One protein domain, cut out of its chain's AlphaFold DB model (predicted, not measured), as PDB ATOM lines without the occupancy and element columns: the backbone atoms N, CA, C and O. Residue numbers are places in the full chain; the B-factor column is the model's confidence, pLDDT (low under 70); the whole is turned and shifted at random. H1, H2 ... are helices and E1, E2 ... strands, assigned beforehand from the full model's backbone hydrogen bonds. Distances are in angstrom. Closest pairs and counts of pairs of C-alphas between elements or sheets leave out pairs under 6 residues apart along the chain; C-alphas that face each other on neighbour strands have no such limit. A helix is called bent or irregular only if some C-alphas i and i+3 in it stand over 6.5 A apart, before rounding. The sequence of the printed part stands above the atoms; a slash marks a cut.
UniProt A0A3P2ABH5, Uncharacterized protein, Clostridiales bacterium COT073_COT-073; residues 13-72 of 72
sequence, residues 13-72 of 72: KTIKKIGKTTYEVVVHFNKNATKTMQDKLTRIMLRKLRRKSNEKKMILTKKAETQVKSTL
ATOM      1  N   LYS A  13     185.040 194.420 229.623       83.31
ATOM      2  CA  LYS A  13     185.714 194.961 228.443       83.31
ATOM      3  C   LYS A  13     184.878 196.074 227.819       83.31
ATOM      4  O   LYS A  13     183.654 196.002 227.752       83.31
ATOM      5  N   THR A  14     185.526 197.148 227.391       84.12
ATOM      6  CA  THR A  14     184.883 198.288 226.736       84.12
ATOM      7  C   THR A  14     185.783 198.816 225.638       84.12
ATOM      8  O   THR A  14     186.985 198.975 225.819       84.12
ATOM      9  N   ILE A  15     185.185 199.146 224.501       90.75
ATOM     10  CA  ILE A  15     185.900 199.730 223.374       90.75
ATOM     11  C   ILE A  15     186.015 201.241 223.583       90.75
ATOM     12  O   ILE A  15     185.025 201.929 223.841       90.75
ATOM     13  N   LYS A  16     187.230 201.779 223.464       88.00
ATOM     14  CA  LYS A  16     187.494 203.210 223.619       88.00
ATOM     15  C   LYS A  16     188.381 203.733 222.499       88.00
ATOM     16  O   LYS A  16     189.503 203.273 222.310       88.00
ATOM     17  N   LYS A  17     187.905 204.763 221.800       91.88
ATOM     18  CA  LYS A  17     188.700 205.490 220.806       91.88
ATOM     19  C   LYS A  17     189.567 206.549 221.486       91.88
ATOM     20  O   LYS A  17     189.054 207.392 222.225       91.88
ATOM     21  N   ILE A  18     190.875 206.492 221.251       87.06
ATOM     22  CA  ILE A  18     191.861 207.455 221.751       87.06
ATOM     23  C   ILE A  18     192.687 207.923 220.551       87.06
ATOM     24  O   ILE A  18     193.428 207.152 219.947       87.06
ATOM     25  N   GLY A  19     192.524 209.193 220.171       92.12
ATOM     26  CA  GLY A  19     193.084 209.710 218.922       92.12
ATOM     27  C   GLY A  19     192.448 209.036 217.700       92.12
ATOM     28  O   GLY A  19     191.223 209.027 217.556       92.12
ATOM     29  N   LYS A  20     193.284 208.474 216.819       93.06
ATOM     30  CA  LYS A  20     192.848 207.744 215.614       93.06
ATOM     31  C   LYS A  20     192.582 206.259 215.876       93.06
ATOM     32  O   LYS A  20     191.853 205.641 215.107       93.06
ATOM     33  N   THR A  21     193.126 205.719 216.962       91.50
ATOM     34  CA  THR A  21     193.124 204.283 217.245       91.50
ATOM     35  C   THR A  21     192.010 203.916 218.216       91.50
ATOM     36  O   THR A  21     191.680 204.659 219.147       91.50
ATOM     37  N   THR A  22     191.424 202.748 217.991       93.38
ATOM     38  CA  THR A  22     190.412 202.156 218.857       93.38
ATOM     39  C   THR A  22     191.064 201.062 219.687       93.38
ATOM     40  O   THR A  22     191.689 200.164 219.136       93.38
ATOM     41  N   TYR A  23     190.928 201.150 221.007       88.81
ATOM     42  CA  TYR A  23     191.508 200.202 221.951       88.81
ATOM     43  C   TYR A  23     190.408 199.412 222.651       88.81
ATOM     44  O   TYR A  23     189.375 199.972 223.029       88.81
ATOM     45  N   GLU A  24     190.658 198.128 222.876       84.81
ATOM     46  CA  GLU A  24     189.923 197.347 223.863       84.81
ATOM     47  C   GLU A  24     190.489 197.677 225.249       84.81
ATOM     48  O   GLU A  24     191.687 197.565 225.500       84.81
ATOM     49  N   VAL A  25     189.635 198.163 226.144       79.12
ATOM     50  CA  VAL A  25     190.003 198.566 227.501       79.12
ATOM     51  C   VAL A  25     189.296 197.646 228.481       79.12
ATOM     52  O   VAL A  25     188.068 197.593 228.510       79.12
ATOM     53  N   VAL A  26     190.064 196.950 229.315       75.38
ATOM     54  CA  VAL A  26     189.528 196.106 230.391       75.38
ATOM     55  C   VAL A  26     189.451 196.924 231.677       75.38
ATOM     56  O   VAL A  26     190.455 197.458 232.155       75.38
ATOM     57  N   VAL A  27     188.250 197.055 232.241       71.81
ATOM     58  CA  VAL A  27     188.031 197.782 233.495       71.81
ATOM     59  C   VAL A  27     188.083 196.811 234.666       71.81
ATOM     60  O   VAL A  27     187.261 195.904 234.765       71.81
ATOM     61  N   HIS A  28     189.021 197.045 235.585       72.94
ATOM     62  CA  HIS A  28     189.168 196.260 236.807       72.94
ATOM     63  C   HIS A  28     188.565 196.977 238.014       72.94
ATOM     64  O   HIS A  28     188.927 198.112 238.352       72.94
ATOM     65  N   PHE A  29     187.653 196.287 238.693       67.06
ATOM     66  CA  PHE A  29     187.058 196.740 239.942       67.06
ATOM     67  C   PHE A  29     187.722 196.011 241.107       67.06
ATOM     68  O   PHE A  29     187.364 194.889 241.439       67.06
ATOM     69  N   ASN A  30     188.708 196.651 241.733       70.94
ATOM     70  CA  ASN A  30     189.302 196.121 242.956       70.94
ATOM     71  C   ASN A  30     188.322 196.315 244.130       70.94
ATOM     72  O   ASN A  30     187.997 197.455 244.472       70.94
ATOM     73  N   LYS A  31     187.881 195.207 244.738       68.00
ATOM     74  CA  LYS A  31     186.985 195.180 245.907       68.00
ATOM     75  C   LYS A  31     187.617 195.809 247.160       68.00
ATOM     76  O   LYS A  31     186.900 196.361 247.982       68.00
ATOM     77  N   ASN A  32     188.947 195.802 247.245       74.75
ATOM     78  CA  ASN A  32     189.738 196.383 248.333       74.75
ATOM     79  C   ASN A  32     190.204 197.818 248.027       74.75
ATOM     80  O   ASN A  32     190.975 198.395 248.792       74.75
ATOM     81  N   ALA A  33     189.803 198.407 246.894       73.62
ATOM     82  CA  ALA A  33     190.178 199.784 246.597       73.62
ATOM     83  C   ALA A  33     189.532 200.738 247.607       73.62
ATOM     84  O   ALA A  33     188.319 200.733 247.782       73.62
ATOM     85  N   THR A  34     190.325 201.655 248.168       72.12
ATOM     86  CA  THR A  34     189.840 202.721 249.066       72.12
ATOM     87  C   THR A  34     188.768 203.604 248.413       72.12
ATOM     88  O   THR A  34     188.002 204.267 249.097       72.12
ATOM     89  N   LYS A  35     188.714 203.630 247.073       74.19
ATOM     90  CA  LYS A  35     187.675 204.327 246.307       74.19
ATOM     91  C   LYS A  35     186.547 203.389 245.924       74.19
ATOM     92  O   LYS A  35     186.761 202.445 245.157       74.19
ATOM     93  N   THR A  36     185.342 203.750 246.347       80.56
ATOM     94  CA  THR A  36     184.119 203.002 246.065       80.56
ATOM     95  C   THR A  36     183.711 203.111 244.590       80.56
ATOM     96  O   THR A  36     184.148 203.998 243.843       80.56
ATOM     97  N   MET A  37     182.835 202.206 244.143       81.50
ATOM     98  CA  MET A  37     182.186 202.306 242.830       81.50
ATOM     99  C   MET A  37     181.411 203.616 242.679       81.50
ATOM    100  O   MET A  37     181.480 204.258 241.630       81.50
ATOM    101  N   GLN A  38     180.751 204.050 243.751       81.00
ATOM    102  CA  GLN A  38     180.024 205.310 243.802       81.00
ATOM    103  C   GLN A  38     180.960 206.506 243.591       81.00
ATOM    104  O   GLN A  38     180.686 207.334 242.727       81.00
ATOM    105  N   ASP A  39     182.119 206.554 244.255       83.50
ATOM    106  CA  ASP A  39     183.106 207.629 244.058       83.50
ATOM    107  C   ASP A  39     183.582 207.717 242.604       83.50
ATOM    108  O   ASP A  39     183.767 208.804 242.042       83.50
ATOM    109  N   LYS A  40     183.785 206.559 241.967       82.31
ATOM    110  CA  LYS A  40     184.186 206.482 240.557       82.31
ATOM    111  C   LYS A  40     183.070 206.984 239.634       82.31
ATOM    112  O   LYS A  40     183.368 207.763 238.725       82.31
ATOM    113  N   LEU A  41     181.817 206.596 239.879       85.00
ATOM    114  CA  LEU A  41     180.651 207.057 239.117       85.00
ATOM    115  C   LEU A  41     180.444 208.569 239.270       85.00
ATOM    116  O   LEU A  41     180.371 209.284 238.266       85.00
ATOM    117  N   THR A  42     180.481 209.079 240.501       88.19
ATOM    118  CA  THR A  42     180.391 210.514 240.801       88.19
ATOM    119  C   THR A  42     181.500 211.291 240.091       88.19
ATOM    120  O   THR A  42     181.248 212.327 239.472       88.19
ATOM    121  N   ARG A  43     182.733 210.762 240.064       88.19
ATOM    122  CA  ARG A  43     183.852 211.377 239.332       88.19
ATOM    123  C   ARG A  43     183.613 211.434 237.820       88.19
ATOM    124  O   ARG A  43     184.000 212.422 237.191       88.19
ATOM    125  N   ILE A  44     183.023 210.401 237.218       89.00
ATOM    126  CA  ILE A  44     182.687 210.385 235.783       89.00
ATOM    127  C   ILE A  44     181.613 211.435 235.483       89.00
ATOM    128  O   ILE A  44     181.782 212.234 234.557       89.00
ATOM    129  N   MET A  45     180.555 211.478 236.293       92.38
ATOM    130  CA  MET A  45     179.457 212.429 236.131       92.38
ATOM    131  C   MET A  45     179.945 213.878 236.270       92.38
ATOM    132  O   MET A  45     179.716 214.697 235.376       92.38
ATOM    133  N   LEU A  46     180.738 214.171 237.307       93.69
ATOM    134  CA  LEU A  46     181.322 215.496 237.535       93.69
ATOM    135  C   LEU A  46     182.225 215.940 236.374       93.69
ATOM    136  O   LEU A  46     182.175 217.092 235.940       93.69
ATOM    137  N   ARG A  47     183.034 215.027 235.822       92.50
ATOM    138  CA  ARG A  47     183.868 215.310 234.640       92.50
ATOM    139  C   ARG A  47     183.029 215.646 233.410       92.50
ATOM    140  O   ARG A  47     183.413 216.537 232.653       92.50
ATOM    141  N   LYS A  48     181.901 214.959 233.207       92.31
ATOM    142  CA  LYS A  48     180.994 215.211 232.076       92.31
ATOM    143  C   LYS A  48     180.351 216.597 232.180       92.31
ATOM    144  O   LYS A  48     180.344 217.333 231.196       92.31
ATOM    145  N   LEU A  49     179.915 216.984 233.380       94.62
ATOM    146  CA  LEU A  49     179.370 218.318 233.658       94.62
ATOM    147  C   LEU A  49     180.413 219.426 233.455       94.62
ATOM    148  O   LEU A  49     180.144 220.403 232.757       94.62
ATOM    149  N   ARG A  50     181.632 219.252 233.988       93.44
ATOM    150  CA  ARG A  50     182.728 220.223 233.812       93.44
ATOM    151  C   ARG A  50     183.084 220.443 232.342       93.44
ATOM    152  O   ARG A  50     183.280 221.584 231.944       93.44
ATOM    153  N   ARG A  51     183.131 219.384 231.524       93.56
ATOM    154  CA  ARG A  51     183.386 219.515 230.076       93.56
ATOM    155  C   ARG A  51     182.321 220.361 229.379       93.56
ATOM    156  O   ARG A  51     182.688 221.303 228.691       93.56
ATOM    157  N   LYS A  52     181.036 220.080 229.629       93.75
ATOM    158  CA  LYS A  52     179.916 220.881 229.100       93.75
ATOM    159  C   LYS A  52     180.018 222.354 229.505       93.75
ATOM    160  O   LYS A  52     179.814 223.239 228.682       93.75
ATOM    161  N   SER A  53     180.340 222.614 230.774       94.06
ATOM    162  CA  SER A  53     180.506 223.980 231.281       94.06
ATOM    163  C   SER A  53     181.665 224.709 230.593       94.06
ATOM    164  O   SER A  53     181.496 225.822 230.097       94.06
ATOM    165  N   ASN A  54     182.825 224.055 230.484       94.00
ATOM    166  CA  ASN A  54     184.007 224.630 229.842       94.00
ATOM    167  C   ASN A  54     183.779 224.920 228.352       94.00
ATOM    168  O   ASN A  54     184.207 225.963 227.865       94.00
ATOM    169  N   GLU A  55     183.081 224.035 227.640       93.44
ATOM    170  CA  GLU A  55     182.709 224.233 226.237       93.44
ATOM    171  C   GLU A  55     181.805 225.461 226.066       93.44
ATOM    172  O   GLU A  55     182.099 226.337 225.252       93.44
ATOM    173  N   LYS A  56     180.767 225.594 226.905       94.00
ATOM    174  CA  LYS A  56     179.884 226.770 226.898       94.00
ATOM    175  C   LYS A  56     180.657 228.060 227.185       94.00
ATOM    176  O   LYS A  56     180.453 229.056 226.496       94.00
ATOM    177  N   LYS A  57     181.559 228.042 228.174       93.25
ATOM    178  CA  LYS A  57     182.406 229.197 228.505       93.25
ATOM    179  C   LYS A  57     183.287 229.601 227.320       93.25
ATOM    180  O   LYS A  57     183.325 230.778 226.988       93.25
ATOM    181  N   MET A  58     183.927 228.636 226.659       93.25
ATOM    182  CA  MET A  58     184.786 228.885 225.496       93.25
ATOM    183  C   MET A  58     184.017 229.507 224.320       93.25
ATOM    184  O   MET A  58     184.535 230.387 223.639       93.25
ATOM    185  N   ILE A  59     182.784 229.060 224.066       94.25
ATOM    186  CA  ILE A  59     181.940 229.628 223.002       94.25
ATOM    187  C   ILE A  59     181.592 231.088 223.314       94.25
ATOM    188  O   ILE A  59     181.685 231.944 222.437       94.25
ATOM    189  N   LEU A  60     181.221 231.383 224.564       92.12
ATOM    190  CA  LEU A  60     180.879 232.740 224.993       92.12
ATOM    191  C   LEU A  60     182.073 233.695 224.902       92.12
ATOM    192  O   LEU A  60     181.912 234.806 224.407       92.12
ATOM    193  N   THR A  61     183.266 233.263 225.324       91.75
ATOM    194  CA  THR A  61     184.477 234.096 225.234       91.75
ATOM    195  C   THR A  61     184.866 234.366 223.785       91.75
ATOM    196  O   THR A  61     185.085 235.518 223.429       91.75
ATOM    197  N   LYS A  62     184.835 233.347 222.913       92.12
ATOM    198  CA  LYS A  62     185.086 233.536 221.475       92.12
ATOM    199  C   LYS A  62     184.077 234.487 220.833       92.12
ATOM    200  O   LYS A  62     184.461 235.338 220.043       92.12
ATOM    201  N   LYS A  63     182.789 234.378 221.186       91.69
ATOM    202  CA  LYS A  63     181.752 235.291 220.681       91.69
ATOM    203  C   LYS A  63     182.023 236.739 221.102       91.69
ATOM    204  O   LYS A  63     181.844 237.640 220.290       91.69
ATOM    205  N   ALA A  64     182.446 236.961 222.347       88.38
ATOM    206  CA  ALA A  64     182.801 238.291 222.832       88.38
ATOM    207  C   ALA A  64     184.016 238.867 222.082       88.38
ATOM    208  O   ALA A  64     183.949 239.993 221.602       88.38
ATOM    209  N   GLU A  65     185.078 238.077 221.901       88.62
ATOM    210  CA  GLU A  65     186.275 238.476 221.143       88.62
ATOM    211  C   GLU A  65     185.957 238.835 219.685       88.62
ATOM    212  O   GLU A  65     186.452 239.841 219.178       88.62
ATOM    213  N   THR A  66     185.115 238.043 219.010       88.50
ATOM    214  CA  THR A  66     184.694 238.332 217.631       88.50
ATOM    215  C   THR A  66     183.906 239.637 217.545       88.50
ATOM    216  O   THR A  66     184.157 240.423 216.638       88.50
ATOM    217  N   GLN A  67     182.993 239.896 218.490       86.19
ATOM    218  CA  GLN A  67     182.220 241.142 218.489       86.19
ATOM    219  C   GLN A  67     183.104 242.373 218.706       86.19
ATOM    220  O   GLN A  67     182.948 243.351 217.985       86.19
ATOM    221  N   VAL A  68     184.079 242.302 219.619       89.31
ATOM    222  CA  VAL A  68     185.032 243.401 219.850       89.31
ATOM    223  C   VAL A  68     185.854 243.698 218.592       89.31
ATOM    224  O   VAL A  68     186.012 244.861 218.232       89.31
ATOM    225  N   LYS A  69     186.318 242.659 217.881       86.81
ATOM    226  CA  LYS A  69     187.054 242.813 216.614       86.81
ATOM    227  C   LYS A  69     186.208 243.371 215.473       86.81
ATOM    228  O   LYS A  69     186.772 243.983 214.587       86.81
ATOM    229  N   SER A  70     184.895 243.136 215.460       78.06
ATOM    230  CA  SER A  70     184.014 243.684 214.418       78.06
ATOM    231  C   SER A  70     183.664 245.163 214.611       78.06
ATOM    232  O   SER A  70     183.169 245.791 213.684       78.06
ATOM    233  N   THR A  71     183.886 245.703 215.808       80.44
ATOM    234  CA  THR A  71     183.682 247.126 216.140       80.44
ATOM    235  C   THR A  71     184.956 247.977 216.063       80.44
ATOM    236  O   THR A  71     184.881 249.171 216.336       80.44
ATOM    237  N   LEU A  72     186.101 247.375 215.722       73.31
ATOM    238  CA  LEU A  72     187.398 248.020 215.481       73.31
ATOM    239  C   LEU A  72     187.701 248.004 213.981       73.31
ATOM    240  O   LEU A  72     188.209 249.032 213.488       73.31
TER     241      LEU A  72
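Overview. This is residues 13 to 72 of the 72 residues of an uncharacterized protein of Clostridiales bacterium COT073_COT-073 (UniProt A0A3P2ABH5). One long straight helix, H1, makes most of the length of this model, and a small two-stranded hairpin, E1 and E2, sits off its first end, joined to it by the loop of residues 28 to 36. Beyond that loop the helix folds back past the hairpin across an open gap and sticks out far past it, with residues 38 to 72 standing free. The printed part has 60 residues with two named strands and one named helix, in the order E1, E2, H1; the two strands form an antiparallel sheet in the order E1 - E2, and the class is mixed, helices and strands. The whole is extended, with a radius of gyration of the C-alphas of 19.2 A, and spans 61 by 28 by 11 A.

Arrangement. Start at the first printed residue, where E1, residues 13 to 18, begins. After a tight link of 2 residues comes E2, residues 21 to 27, and the two form a hairpin. They are antiparallel neighbours, with an angle of 144 degrees between their N-to-C directions. Look at C-alphas 17 and 22, which face each other at 4.2 A, and at C-alphas 13 and 26, which face each other at 4.4 A. On the backbone, N 14 and O 25 are 2.8 A apart and N 23 and O 16 are 2.9 A apart, both within hydrogen-bond range. From E2 a short link of 9 residues leads to H1, residues 37 to 70. E1 and H1 are apart, with no C-alpha of the one within 8 A of the other. Along H1, every O i to N i+4 pair is within hydrogen-bond range.

Along the chain. Find C-alpha 13 at (185.714, 194.961, 228.443); from there E1 runs 15.4 A to Ile 18. E2 begins at Thr 21, with its C-alpha at (193.124, 204.283, 217.245), and runs 18.2 A to Val 27. Then find C-alpha 37 of Met 37 at (182.186, 202.306, 242.830), where H1 begins; it is not bent and runs 50.2 A to Ser 70, whose C-alpha is at (184.014, 243.684, 214.418).

Size, cuts and confidence. The two C-alphas farthest apart are those of Asn 32, in the link before H1, and Leu 72, the chain's last residue, at 61.2 A. From first to last printed C-alpha, Lys 13 to Leu 72, the distance is 54.6 A. The printed part has no cut, and no link between the named elements is long. Residues 30 to 36 of the link also stand free. The mean pLDDT of the printed part is 86.0; look for low confidence, under 70, at residues 29 and 31.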